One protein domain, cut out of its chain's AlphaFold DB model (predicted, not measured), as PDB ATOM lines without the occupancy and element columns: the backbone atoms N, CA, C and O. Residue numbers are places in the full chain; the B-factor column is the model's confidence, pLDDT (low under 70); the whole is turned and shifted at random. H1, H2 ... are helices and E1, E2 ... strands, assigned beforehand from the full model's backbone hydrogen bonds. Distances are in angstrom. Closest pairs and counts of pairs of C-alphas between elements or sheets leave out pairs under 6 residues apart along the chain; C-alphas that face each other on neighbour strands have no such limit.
ATOM      1  N   LEU A   8      50.723  15.068 245.753       96.00
ATOM      2  CA  LEU A   8      51.744  14.929 246.780       96.00
ATOM      3  C   LEU A   8      52.928  14.138 246.232       96.00
ATOM      4  O   LEU A   8      52.763  13.136 245.536       96.00
ATOM      5  N   TYR A   9      54.124  14.571 246.605       95.69
ATOM      6  CA  TYR A   9      55.369  13.939 246.200       95.69
ATOM      7  C   TYR A   9      56.287  13.780 247.401       95.69
ATOM      8  O   TYR A   9      56.509  14.736 248.145       95.69
ATOM      9  N   LEU A  10      56.830  12.580 247.575       96.38
ATOM     10  CA  LEU A  10      57.868  12.309 248.557       96.38
ATOM     11  C   LEU A  10      59.224  12.641 247.940       96.38
ATOM     12  O   LEU A  10      59.559  12.185 246.849       96.38
ATOM     13  N   VAL A  11      60.002  13.445 248.650       95.19
ATOM     14  CA  VAL A  11      61.312  13.945 248.249       95.19
ATOM     15  C   VAL A  11      62.348  13.406 249.224       95.19
ATOM     16  O   VAL A  11      62.237  13.582 250.440       95.19
ATOM     17  N   LYS A  12      63.379  12.758 248.689       94.88
ATOM     18  CA  LYS A  12      64.554  12.344 249.457       94.88
ATOM     19  C   LYS A  12      65.482  13.545 249.599       94.88
ATOM     20  O   LYS A  12      65.783  14.205 248.605       94.88
ATOM     21  N   SER A  13      65.992  13.804 250.803       92.56
ATOM     22  CA  SER A  13      66.931  14.908 251.061       92.56
ATOM     23  C   SER A  13      68.196  14.830 250.200       92.56
ATOM     24  O   SER A  13      68.839  15.842 249.957       92.56
ATOM     25  N   GLU A  14      68.520  13.651 249.667       91.44
ATOM     26  CA  GLU A  14      69.597  13.418 248.700       91.44
ATOM     27  C   GLU A  14      69.443  14.187 247.385       91.44
ATOM     28  O   GLU A  14      70.444  14.415 246.705       91.44
ATOM     29  N   ALA A  15      68.222  14.604 247.036       87.44
ATOM     30  CA  ALA A  15      67.974  15.467 245.888       87.44
ATOM     31  C   ALA A  15      68.585  16.868 246.063       87.44
ATOM     32  O   ALA A  15      68.780  17.565 245.070       87.44
ATOM     33  N   ILE A  16      68.865  17.272 247.312       88.44
ATOM     34  CA  ILE A  16      69.258  18.629 247.703       88.44
ATOM     35  C   ILE A  16      70.526  18.547 248.559       88.44
ATOM     36  O   ILE A  16      70.501  18.181 249.738       88.44
ATOM     37  N   ASP A  17      71.661  18.916 247.966       86.31
ATOM     38  CA  ASP A  17      72.983  18.742 248.582       86.31
ATOM     39  C   ASP A  17      73.113  19.421 249.956       86.31
ATOM     40  O   ASP A  17      73.757  18.870 250.853       86.31
ATOM     41  N   GLU A  18      72.504  20.596 250.141       86.12
ATOM     42  CA  GLU A  18      72.530  21.331 251.411       86.12
ATOM     43  C   GLU A  18      71.853  20.542 252.540       86.12
ATOM     44  O   GLU A  18      72.448  20.339 253.603       86.12
ATOM     45  N   LEU A  19      70.646  20.026 252.288       87.81
ATOM     46  CA  LEU A  19      69.882  19.255 253.265       87.81
ATOM     47  C   LEU A  19      70.593  17.944 253.608       87.81
ATOM     48  O   LEU A  19      70.734  17.619 254.790       87.81
ATOM     49  N   ARG A  20      71.123  17.236 252.597       88.25
ATOM     50  CA  ARG A  20      71.903  16.008 252.811       88.25
ATOM     51  C   ARG A  20      73.133  16.262 253.683       88.25
ATOM     52  O   ARG A  20      73.419  15.467 254.574       88.25
ATOM     53  N   ARG A  21      73.877  17.346 253.438       87.88
ATOM     54  CA  ARG A  21      75.095  17.675 254.202       87.88
ATOM     55  C   ARG A  21      74.793  18.083 255.640       87.88
ATOM     56  O   ARG A  21      75.566  17.741 256.528       87.88
ATOM     57  N   LYS A  22      73.704  18.822 255.864       91.62
ATOM     58  CA  LYS A  22      73.376  19.394 257.175       91.62
ATOM     59  C   LYS A  22      72.649  18.415 258.095       91.62
ATOM     60  O   LYS A  22      72.931  18.384 259.289       91.62
ATOM     61  N   TYR A  23      71.737  17.619 257.545       92.62
ATOM     62  CA  TYR A  23      70.817  16.787 258.326       92.62
ATOM     63  C   TYR A  23      70.949  15.285 258.056       92.62
ATOM     64  O   TYR A  23      70.347  14.491 258.776       92.62
ATOM     65  N   GLY A  24      71.730  14.888 257.049       92.31
ATOM     66  CA  GLY A  24      71.815  13.503 256.594       92.31
ATOM     67  C   GLY A  24      70.635  13.079 255.705       92.31
ATOM     68  O   GLY A  24      69.871  13.924 255.225       92.31
ATOM     69  N   PRO A  25      70.499  11.770 255.431       94.00
ATOM     70  CA  PRO A  25      69.384  11.219 254.664       94.00
ATOM     71  C   PRO A  25      68.078  11.294 255.459       94.00
ATOM     72  O   PRO A  25      68.007  10.804 256.584       94.00
ATOM     73  N   PHE A  26      67.054  11.903 254.871       94.94
ATOM     74  CA  PHE A  26      65.702  11.981 255.422       94.94
ATOM     75  C   PHE A  26      64.703  12.219 254.278       94.94
ATOM     76  O   PHE A  26      65.115  12.471 253.140       94.94
ATOM     77  N   THR A  27      63.404  12.124 254.546       95.75
ATOM     78  CA  THR A  27      62.356  12.306 253.538       95.75
ATOM     79  C   THR A  27      61.317  13.330 253.968       95.75
ATOM     80  O   THR A  27      60.995  13.517 255.140       95.75
ATOM     81  N   PHE A  28      60.766  14.031 252.992       95.56
ATOM     82  CA  PHE A  28      59.692  14.976 253.238       95.56
ATOM     83  C   PHE A  28      58.719  14.969 252.072       95.56
ATOM     84  O   PHE A  28      59.078  14.646 250.946       95.56
ATOM     85  N   VAL A  29      57.466  15.294 252.355       95.88
ATOM     86  CA  VAL A  29      56.388  15.310 251.376       95.88
ATOM     87  C   VAL A  29      56.062  16.752 251.049       95.88
ATOM     88  O   VAL A  29      55.825  17.560 251.948       95.88
ATOM     89  N   VAL A  30      56.017  17.062 249.762       94.56
ATOM     90  CA  VAL A  30      55.587  18.361 249.250       94.56
ATOM     91  C   VAL A  30      54.270  18.224 248.506       94.56
ATOM     92  O   VAL A  30      53.987  17.182 247.913       94.56
ATOM     93  N   ARG A  31      53.470  19.286 248.527       94.62
ATOM     94  CA  ARG A  31      52.237  19.395 247.752       94.62
ATOM     95  C   ARG A  31      52.419  20.376 246.613       94.62
ATOM     96  O   ARG A  31      52.928  21.470 246.837       94.62
ATOM     97  N   VAL A  32      51.974  20.014 245.413       93.25
ATOM     98  CA  VAL A  32      51.913  20.944 244.280       93.25
ATOM     99  C   VAL A  32      50.787  21.948 244.532       93.25
ATOM    100  O   VAL A  32      49.621  21.573 244.599       93.25
ATOM    101  N   GLU A  33      51.107  23.231 244.642       91.94
ATOM    102  CA  GLU A  33      50.108  24.295 244.795       91.94
ATOM    103  C   GLU A  33      49.698  24.885 243.448       91.94
ATOM    104  O   GLU A  33      48.520  25.145 243.199       91.94
ATOM    105  N   ARG A  34      50.679  25.150 242.579       90.25
ATOM    106  CA  ARG A  34      50.473  25.758 241.258       90.25
ATOM    107  C   ARG A  34      51.543  25.294 240.285       90.25
ATOM    108  O   ARG A  34      52.684  25.094 240.688       90.25
ATOM    109  N   VAL A  35      51.178  25.212 239.011       90.19
ATOM    110  CA  VAL A  35      52.096  24.908 237.908       90.19
ATOM    111  C   VAL A  35      51.760  25.822 236.731       90.19
ATOM    112  O   VAL A  35      50.587  26.034 236.426       90.19
ATOM    113  N   ASP A  36      52.783  26.392 236.107       90.25
ATOM    114  CA  ASP A  36      52.731  27.090 234.824       90.25
ATOM    115  C   ASP A  36      53.682  26.345 233.877       90.25
ATOM    116  O   ASP A  36      54.886  26.613 233.847       90.25
ATOM    117  N   HIS A  37      53.126  25.363 233.162       90.50
ATOM    118  CA  HIS A  37      53.865  24.469 232.266       90.50
ATOM    119  C   HIS A  37      54.567  25.230 231.133       90.50
ATOM    120  O   HIS A  37      55.677  24.881 230.743       90.50
ATOM    121  N   ASP A  38      53.943  26.300 230.628       90.12
ATOM    122  CA  ASP A  38      54.485  27.091 229.519       90.12
ATOM    123  C   ASP A  38      55.723  27.886 229.944       90.12
ATOM    124  O   ASP A  38      56.616  28.148 229.134       90.12
ATOM    125  N   LYS A  39      55.784  28.285 231.221       87.81
ATOM    126  CA  LYS A  39      56.915  29.028 231.792       87.81
ATOM    127  C   LYS A  39      57.887  28.163 232.587       87.81
ATOM    128  O   LYS A  39      58.813  28.729 233.166       87.81
ATOM    129  N   ASP A  40      57.677  26.847 232.628       87.75
ATOM    130  CA  ASP A  40      58.456  25.908 233.440       87.75
ATOM    131  C   ASP A  40      58.540  26.351 234.912       87.75
ATOM    132  O   ASP A  40      59.611  26.372 235.517       87.75
ATOM    133  N   LYS A  41      57.408  26.781 235.486       87.50
ATOM    134  CA  LYS A  41      57.327  27.234 236.881       87.50
ATOM    135  C   LYS A  41      56.411  26.341 237.693       87.50
ATOM    136  O   LYS A  41      55.305  26.014 237.271       87.50
ATOM    137  N   VAL A  42      56.825  26.045 238.914       87.81
ATOM    138  CA  VAL A  42      56.031  25.280 239.875       87.81
ATOM    139  C   VAL A  42      56.111  25.927 241.250       87.81
ATOM    140  O   VAL A  42      57.082  26.597 241.582       87.81
ATOM    141  N   ARG A  43      55.049  25.768 242.038       88.56
ATOM    142  CA  ARG A  43      54.992  26.174 243.438       88.56
ATOM    143  C   ARG A  43      54.593  24.985 244.287       88.56
ATOM    144  O   ARG A  43      53.600  24.323 243.981       88.56
ATOM    145  N   PHE A  44      55.307  24.799 245.387       90.06
ATOM    146  CA  PHE A  44      55.036  23.752 246.354       90.06
ATOM    147  C   PHE A  44      54.769  24.315 247.754       90.06
ATOM    148  O   PHE A  44      55.102  25.462 248.054       90.06
ATOM    149  N   THR A  45      54.179  23.488 248.610       91.81
ATOM    150  CA  THR A  45      54.134  23.674 250.067       91.81
ATOM    151  C   THR A  45      54.666  22.432 250.765       91.81
ATOM    152  O   THR A  45      54.561  21.319 250.239       91.81
ATOM    153  N   LEU A  46      55.258  22.602 251.950       92.88
ATOM    154  CA  LEU A  46      55.694  21.459 252.743       92.88
ATOM    155  C   LEU A  46      54.474  20.816 253.412       92.88
ATOM    156  O   LEU A  46      53.836  21.425 254.271       92.88
ATOM    157  N   PHE A  47      54.180  19.566 253.058       93.62
ATOM    158  CA  PHE A  47      53.075  18.806 253.638       93.62
ATOM    159  C   PHE A  47      53.494  18.087 254.927       93.62
ATOM    160  O   PHE A  47      52.836  18.215 255.958       93.62
ATOM    161  N   SER A  48      54.614  17.362 254.897       93.88
ATOM    162  CA  SER A  48      55.163  16.670 256.070       93.88
ATOM    163  C   SER A  48      56.669  16.457 255.944       93.88
ATOM    164  O   SER A  48      57.206  16.454 254.846       93.88
ATOM    165  N   SER A  49      57.361  16.246 257.061       93.44
ATOM    166  CA  SER A  49      58.791  15.915 257.107       93.44
ATOM    167  C   SER A  49      59.009  14.862 258.187       93.44
ATOM    168  O   SER A  49      58.440  14.990 259.273       93.44
ATOM    169  N   ASP A  50      59.814  13.838 257.905       93.25
ATOM    170  CA  ASP A  50      60.210  12.836 258.904       93.25
ATOM    171  C   ASP A  50      61.322  13.346 259.845       93.25
ATOM    172  O   ASP A  50      61.561  12.770 260.909       93.25
ATOM    173  N   ASN A  51      61.950  14.476 259.503       91.69
ATOM    174  CA  ASN A  51      62.990  15.120 260.290       91.69
ATOM    175  C   ASN A  51      62.530  16.492 260.796       91.69
ATOM    176  O   ASN A  51      62.585  17.499 260.087       91.69
ATOM    177  N   TRP A  52      62.127  16.532 262.067       90.00
ATOM    178  CA  TRP A  52      61.639  17.739 262.741       90.00
ATOM    179  C   TRP A  52      62.679  18.866 262.821       90.00
ATOM    180  O   TRP A  52      62.307  20.036 262.741       90.00
ATOM    181  N   ASN A  53      63.972  18.529 262.924       91.62
ATOM    182  CA  ASN A  53      65.064  19.507 262.957       91.62
ATOM    183  C   ASN A  53      65.292  20.169 261.594       91.62
ATOM    184  O   ASN A  53      65.771  21.301 261.533       91.62
ATOM    185  N   ALA A  54      64.966  19.461 260.511       90.38
ATOM    186  CA  ALA A  54      65.081  19.968 259.150       90.38
ATOM    187  C   ALA A  54      63.824  20.725 258.699       90.38
ATOM    188  O   ALA A  54      63.914  21.551 257.799       90.38
ATOM    189  N   THR A  55      62.662  20.489 259.321       90.56
ATOM    190  CA  THR A  55      61.369  21.073 258.915       90.56
ATOM    191  C   THR A  55      61.396  22.588 258.672       90.56
ATOM    192  O   THR A  55      60.846  23.000 257.651       90.56
ATOM    193  N   PRO A  56      62.001  23.439 259.528       88.81
ATOM    194  CA  PRO A  56      62.052  24.881 259.272       88.81
ATOM    195  C   PRO A  56      62.818  25.230 257.991       88.81
ATOM    196  O   PRO A  56      62.358  26.050 257.200       88.81
ATOM    197  N   ASP A  57      63.947  24.563 257.761       87.69
ATOM    198  CA  ASP A  57      64.813  24.785 256.602       87.69
ATOM    199  C   ASP A  57      64.199  24.213 255.324       87.69
ATOM    200  O   ASP A  57      64.220  24.863 254.284       87.69
ATOM    201  N   VAL A  58      63.584  23.031 255.406       89.00
ATOM    202  CA  VAL A  58      62.837  22.429 254.295       89.00
ATOM    203  C   VAL A  58      61.663  23.320 253.922       89.00
ATOM    204  O   VAL A  58      61.474  23.615 252.749       89.00
ATOM    205  N   ARG A  59      60.891  23.796 254.907       88.81
ATOM    206  CA  ARG A  59      59.779  24.715 254.658       88.81
ATOM    207  C   ARG A  59      60.276  25.976 253.976       88.81
ATOM    208  O   ARG A  59      59.713  26.369 252.965       88.81
ATOM    209  N   ARG A  60      61.351  26.570 254.500       84.44
ATOM    210  CA  ARG A  60      62.000  27.722 253.882       84.44
ATOM    211  C   ARG A  60      62.352  27.420 252.429       84.44
ATOM    212  O   ARG A  60      61.983  28.192 251.570       84.44
ATOM    213  N   LEU A  61      62.993  26.296 252.145       84.81
ATOM    214  CA  LEU A  61      63.477  25.954 250.811       84.81
ATOM    215  C   LEU A  61      62.354  25.592 249.814       84.81
ATOM    216  O   LEU A  61      62.481  25.888 248.630       84.81
ATOM    217  N   VAL A  62      61.262  24.981 250.284       86.00
ATOM    218  CA  VAL A  62      60.089  24.595 249.473       86.00
ATOM    219  C   VAL A  62      59.151  25.780 249.228       86.00
ATOM    220  O   VAL A  62      58.578  25.900 248.148       86.00
ATOM    221  N   GLU A  63      58.964  26.638 250.235       82.00
ATOM    222  CA  GLU A  63      57.971  27.721 250.217       82.00
ATOM    223  C   GLU A  63      58.573  29.096 249.893       82.00
ATOM    224  O   GLU A  63      57.821  30.033 249.601       82.00
ATOM    225  N   MET A  64      59.903  29.242 249.902       69.75
ATOM    226  CA  MET A  64      60.558  30.435 249.370       69.75
ATOM    227  C   MET A  64      60.414  30.482 247.845       69.75
ATOM    228  O   MET A  64      61.022  29.701 247.127       69.75
ATOM    229  N   HIS A  65      59.643  31.486 247.410       58.72
ATOM    230  CA  HIS A  65      59.621  32.132 246.088       58.72
ATOM    231  C   HIS A  65      58.633  31.629 245.032       58.72
ATOM    232  O   HIS A  65      58.964  31.001 244.033       58.72
ATOM    233  N   THR A  66      57.424  32.187 245.130       50.03
ATOM    234  CA  THR A  66      56.772  32.821 243.974       50.03
ATOM    235  C   THR A  66      57.637  33.960 243.415       50.03
ATOM    236  O   THR A  66      58.047  34.838 244.166       50.03
ATOM    237  N   ASP A  67      57.870  33.964 242.100       45.28
ATOM    238  CA  ASP A  67      58.408  35.092 241.310       45.28
ATOM    239  C   ASP A  67      59.928  35.358 241.295       45.28
ATOM    240  O   ASP A  67      60.368  36.411 240.842       45.28
ATOM    241  N   GLY A  68      60.753  34.355 241.609       44.66
ATOM    242  CA  GLY A  68      62.087  34.244 240.989       44.66
ATOM    243  C   GLY A  68      63.197  35.167 241.506       44.66
ATOM    244  O   GLY A  68      64.171  35.389 240.790       44.66
ATOM    245  N   GLN A  69      63.104  35.673 242.735       48.31
ATOM    246  CA  GLN A  69      64.241  36.315 243.402       48.31
ATOM    247  C   GLN A  69      64.326  35.904 244.861       48.31
ATOM    248  O   GLN A  69      63.764  36.586 245.713       48.31
ATOM    249  N   THR A  70      65.059  34.836 245.173       55.16
ATOM    250  CA  THR A  70      65.372  34.527 246.569       55.16
ATOM    251  C   THR A  70      66.366  35.535 247.089       55.16
ATOM    252  O   THR A  70      67.558  35.392 246.871       55.16
ATOM    253  N   ILE A  71      65.884  36.582 247.740       53.41
ATOM    254  CA  ILE A  71      66.726  37.538 248.444       53.41
ATOM    255  C   ILE A  71      66.733  37.098 249.904       53.41
ATOM    256  O   ILE A  71      65.673  36.929 250.504       53.41
ATOM    257  N   ASP A  72      67.911  36.870 250.474       55.53
ATOM    258  CA  ASP A  72      68.036  36.744 251.922       55.53
ATOM    259  C   ASP A  72      67.620  38.085 252.544       55.53
ATOM    260  O   ASP A  72      68.285  39.098 252.336       55.53
ATOM    261  N   GLU A  73      66.510  38.119 253.280       51.94
ATOM    262  CA  GLU A  73      65.983  39.355 253.881       51.94
ATOM    263  C   GLU A  73      66.939  39.979 254.916       51.94
ATOM    264  O   GLU A  73      66.817  41.158 255.245       51.94
ATOM    265  N   THR A  74      67.923  39.216 255.400       56.44
ATOM    266  CA  THR A  74      68.943  39.658 256.360       56.44
ATOM    267  C   THR A  74      70.131  40.316 255.666       56.44
ATOM    268  O   THR A  74      70.715  41.257 256.201       56.44
ATOM    269  N   THR A  75      70.523  39.814 254.490       57.22
ATOM    270  CA  THR A  75      71.748  40.246 253.791       57.22
ATOM    271  C   THR A  75      71.485  40.964 252.468       57.22
ATOM    272  O   THR A  75      72.411  41.534 251.895       57.22
ATOM    273  N   GLY A  76      70.251  40.953 251.964       54.84
ATOM    274  CA  GLY A  76      69.874  41.548 250.680       54.84
ATOM    275  C   GLY A  76      70.469  40.838 249.458       54.84
ATOM    276  O   GLY A  76      70.405  41.373 248.353       54.84
ATOM    277  N   THR A  77      71.075  39.658 249.629       49.50
ATOM    278  CA  THR A  77      71.767  38.938 248.551       49.50
ATOM    279  C   THR A  77      70.898  37.846 247.934       49.50
ATOM    280  O   THR A  77      70.184  37.168 248.677       49.50
ATOM    281  N   PRO A  78      71.013  37.597 246.615       53.75
ATOM    282  CA  PRO A  78      70.422  36.425 245.989       53.75
ATOM    283  C   PRO A  78      70.933  35.138 246.655       53.75
ATOM    284  O   PRO A  78      72.132  34.861 246.625       53.75
ATOM    285  N   MET A  79      70.048  34.356 247.266       55.78
ATOM    286  CA  MET A  79      70.356  33.004 247.713       55.78
ATOM    287  C   MET A  79      70.263  32.060 246.520       55.78
ATOM    288  O   MET A  79      69.298  32.082 245.756       55.78
ATOM    289  N   SER A  80      71.268  31.201 246.379       52.38
ATOM    290  CA  SER A  80      71.210  30.069 245.461       52.38
ATOM    291  C   SER A  80      70.258  29.027 246.043       52.38
ATOM    292  O   SER A  80      70.689  28.179 246.818       52.38
ATOM    293  N   VAL A  81      68.971  29.101 245.710       60.44
ATOM    294  CA  VAL A  81      68.020  28.043 246.076       60.44
ATOM    295  C   VAL A  81      68.097  26.929 245.049       60.44
ATOM    296  O   VAL A  81      68.288  27.182 243.858       60.44
ATOM    297  N   ASP A  82      67.982  25.687 245.513       67.69
ATOM    298  CA  ASP A  82      67.957  24.541 244.617       67.69
ATOM    299  C   ASP A  82      66.782  24.687 243.624       67.69
ATOM    300  O   ASP A  82      65.635  24.909 244.041       67.69
ATOM    301  N   PRO A  83      67.032  24.591 242.305       71.38
ATOM    302  CA  PRO A  83      65.997  24.783 241.293       71.38
ATOM    303  C   PRO A  83      64.875  23.740 241.361       71.38
ATOM    304  O   PRO A  83      63.844  23.939 240.721       71.38
ATOM    305  N   ILE A  84      65.035  22.656 242.135       84.38
ATOM    306  CA  ILE A  84      64.045  21.578 242.264       84.38
ATOM    307  C   ILE A  84      62.635  22.069 242.619       84.38
ATOM    308  O   ILE A  84      61.678  21.518 242.093       84.38
ATOM    309  N   PHE A  85      62.479  23.117 243.432       85.50
ATOM    310  CA  PHE A  85      61.151  23.648 243.792       85.50
ATOM    311  C   PHE A  85      60.694  24.844 242.954       85.50
ATOM    312  O   PHE A  85      59.634  25.400 243.221       85.50
ATOM    313  N   HIS A  86      61.472  25.223 241.939       80.69
ATOM    314  CA  HIS A  86      61.226  26.413 241.126       80.69
ATOM    315  C   HIS A  86      60.837  26.065 239.696       80.69
ATOM    316  O   HIS A  86      59.982  26.743 239.120       80.69
ATOM    317  N   THR A  87      61.450  25.020 239.131       86.00
ATOM    318  CA  THR A  87      61.176  24.590 237.762       86.00
ATOM    319  C   THR A  87      60.571  23.198 237.714       86.00
ATOM    320  O   THR A  87      61.015  22.271 238.398       86.00
ATOM    321  N   GLU A  88      59.535  23.044 236.892       89.06
ATOM    322  CA  GLU A  88      58.855  21.763 236.713       89.06
ATOM    323  C   GLU A  88      59.821  20.738 236.102       89.06
ATOM    324  O   GLU A  88      59.919  19.608 236.577       89.06
ATOM    325  N   SER A  89      60.610  21.151 235.111       90.56
ATOM    326  CA  SER A  89      61.613  20.327 234.439       90.56
ATOM    327  C   SER A  89      62.643  19.739 235.405       90.56
ATOM    328  O   SER A  89      63.003  18.561 235.296       90.56
ATOM    329  N   ARG A  90      63.104  20.525 236.390       90.25
ATOM    330  CA  ARG A  90      64.061  20.051 237.392       90.25
ATOM    331  C   ARG A  90      63.409  19.070 238.353       90.25
ATOM    332  O   ARG A  90      64.029  18.058 238.682       90.25
ATOM    333  N   PHE A  91      62.180  19.346 238.771       91.56
ATOM    334  CA  PHE A  91      61.432  18.446 239.636       91.56
ATOM    335  C   PHE A  91      61.171  17.094 238.952       91.56
ATOM    336  O   PHE A  91      61.442  16.045 239.538       91.56
ATOM    337  N   ILE A  92      60.749  17.106 237.681       92.44
ATOM    338  CA  ILE A  92      60.558  15.895 236.865       92.44
ATOM    339  C   ILE A  92      61.879  15.135 236.700       92.44
ATOM    340  O   ILE A  92      61.906  13.919 236.849       92.44
ATOM    341  N   TYR A  93      63.000  15.827 236.478       92.00
ATOM    342  CA  TYR A  93      64.307  15.166 236.426       92.00
ATOM    343  C   TYR A  93      64.633  14.414 237.728       92.00
ATOM    344  O   TYR A  93      65.153  13.299 237.693       92.00
ATOM    345  N   CYS A  94      64.328  15.000 238.889       91.31
ATOM    346  CA  CYS A  94      64.512  14.341 240.182       91.31
ATOM    347  C   CYS A  94      63.555  13.152 240.378       91.31
ATOM    348  O   CYS A  94      63.944  12.154 240.991       91.31
ATOM    349  N   PHE A  95      62.348  13.228 239.813       93.06
ATOM    350  CA  PHE A  95      61.409  12.108 239.752       93.06
ATOM    351  C   PHE A  95      61.977  10.950 238.924       93.06
ATOM    352  O   PHE A  95      62.085   9.828 239.415       93.06
ATOM    353  N   ASP A  96      62.468  11.229 237.717       92.50
ATOM    354  CA  ASP A  96      63.067  10.223 236.832       92.50
ATOM    355  C   ASP A  96      64.344   9.596 237.426       92.50
ATOM    356  O   ASP A  96      64.690   8.450 237.131       92.50
ATOM    357  N   LYS A  97      65.060  10.332 238.289       92.56
ATOM    358  CA  LYS A  97      66.219   9.828 239.045       92.56
ATOM    359  C   LYS A  97      65.852   9.005 240.283       92.56
ATOM    360  O   LYS A  97      66.752   8.414 240.879       92.56
ATOM    361  N   GLY A  98      64.580   8.960 240.679       92.75
ATOM    362  CA  GLY A  98      64.113   8.235 241.864       92.75
ATOM    363  C   GLY A  98      64.452   8.910 243.197       92.75
ATOM    364  O   GLY A  98      64.372   8.272 244.253       92.75
ATOM    365  N   THR A  99      64.843  10.191 243.173       92.88
ATOM    366  CA  THR A  99      64.983  11.011 244.387       92.88
ATOM    367  C   THR A  99      63.683  11.728 244.752       92.88
ATOM    368  O   THR A  99      63.582  12.287 245.843       92.88
ATOM    369  N   VAL A 100      62.695  11.691 243.857       94.75
ATOM    370  CA  VAL A 100      61.307  12.095 244.084       94.75
ATOM    371  C   VAL A 100      60.391  10.965 243.614       94.75
ATOM    372  O   VAL A 100      60.680  10.316 242.612       94.75
ATOM    373  N   GLU A 101      59.293  10.731 244.322       95.19
ATOM    374  CA  GLU A 101      58.285   9.732 243.961       95.19
ATOM    375  C   GLU A 101      56.872  10.227 244.285       95.19
ATOM    376  O   GLU A 101      56.679  11.078 245.156       95.19
ATOM    377  N   ALA A 102      55.871   9.722 243.560       94.12
ATOM    378  CA  ALA A 102      54.475  10.063 243.808       94.12
ATOM    379  C   ALA A 102      54.044   9.514 245.173       94.12
ATOM    380  O   ALA A 102      54.271   8.341 245.476       94.12
ATOM    381  N   TYR A 103      53.409  10.355 245.986       93.88
ATOM    382  CA  TYR A 103      52.960   9.993 247.324       93.88
ATOM    383  C   TYR A 103      51.434   9.893 247.345       93.88
ATOM    384  O   TYR A 103      50.725  10.873 247.126       93.88
TER     385      TYR A 103
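What this domain is: This is residues 8 to 103 of the 105 residues of an uncharacterized protein of Chitinophaga agrisoli (UniProt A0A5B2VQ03). A strongly twisted sheet of four strands has two helices, H2 and H3, packed over one face, H2 on the long hairpin E2 and E3 and H3 reaching across to the short edge strand E4. H1 lies off the sheet, between E1 and E2 along the chain, and a long loop, residues 64 to 87, runs out from H2 and comes back to H3. The printed part has 96 residues, with the named elements in the order E1 H1 E2 E3 H2 H3 E4; the sheet runs E3 E2 E1 E4, antiparallel throughout, and the class is mixed, helices and strands. The whole is compact, with a radius of gyration of the C-alphas of 12.8 A and spans of 32 by 31 by 20 A.

Where its parts are: In the sheet, E2 is residues 27 to 36, 25.7 A long, and bends by 63 degrees at residue 33. E3 is residues 41 to 49, 23.2 A long. E1, residues 8 to 12, is 13.3 A long and begins at C-alpha 8 (51.744, 14.929, 246.780). E4, residues 100 to 102, ends at C-alpha 102 (54.475, 10.063, 243.808). H2 is residues 55 to 63, 11.5 A, starting at C-alpha 55 (61.369, 21.073, 258.915). H3 is residues 88 to 96, 12.3 A, and H1 is residues 17 to 23, 10.2 A.

How they stand to each other: E2 and E3 form a hairpin at 154 degrees, with N 31 and O 45 at 2.9 A and N 43 and O 34 at 2.8 A, within hydrogen-bond range. E1 is the antiparallel neighbour of E2, with N 11 and O 28 at 2.8 A. E4 is antiparallel to E1, with N 10 and O 101 at 2.9 A. H2 and H3 are on the same face, making two layers, helices on one face of a sheet. H2 has a height over the sheet of 8.2 A and runs along the strands, at 15 degrees to E2 on the local plane; it is over E2 and only just over E3, with 3 C-alphas falling on E3. The closest C-alphas of H2 and E3, Arg 59 and Leu 46, are 5.6 A apart. Those of H3 and E4, Cys 94 and Val 100, are 5.5 A apart. H3 and E1 are near each other, with 6 pairs of C-alphas within 10 A. H1 is not on the sheet; it is close to but not clearly touching H2, the C-alphas of Leu 19 and Val 58 being closest at 7.8 A, at a shallow tilt of 23 degrees, opposite ways. H2 and H3 are apart. In H1, H2 and H3 every O i to N i+4 pair is within hydrogen-bond range.

The domain as a whole: The two C-alphas farthest apart, Thr 75 and Tyr 103, are 36.2 A from each other, while the first and last printed C-alphas are 5.1 A apart. The printed part has no cut. The link from H2 to H3, 24 residues, is long; the other links are tight. The mean pLDDT of the printed part is 83.5, and residues 64 to 82 are under 70.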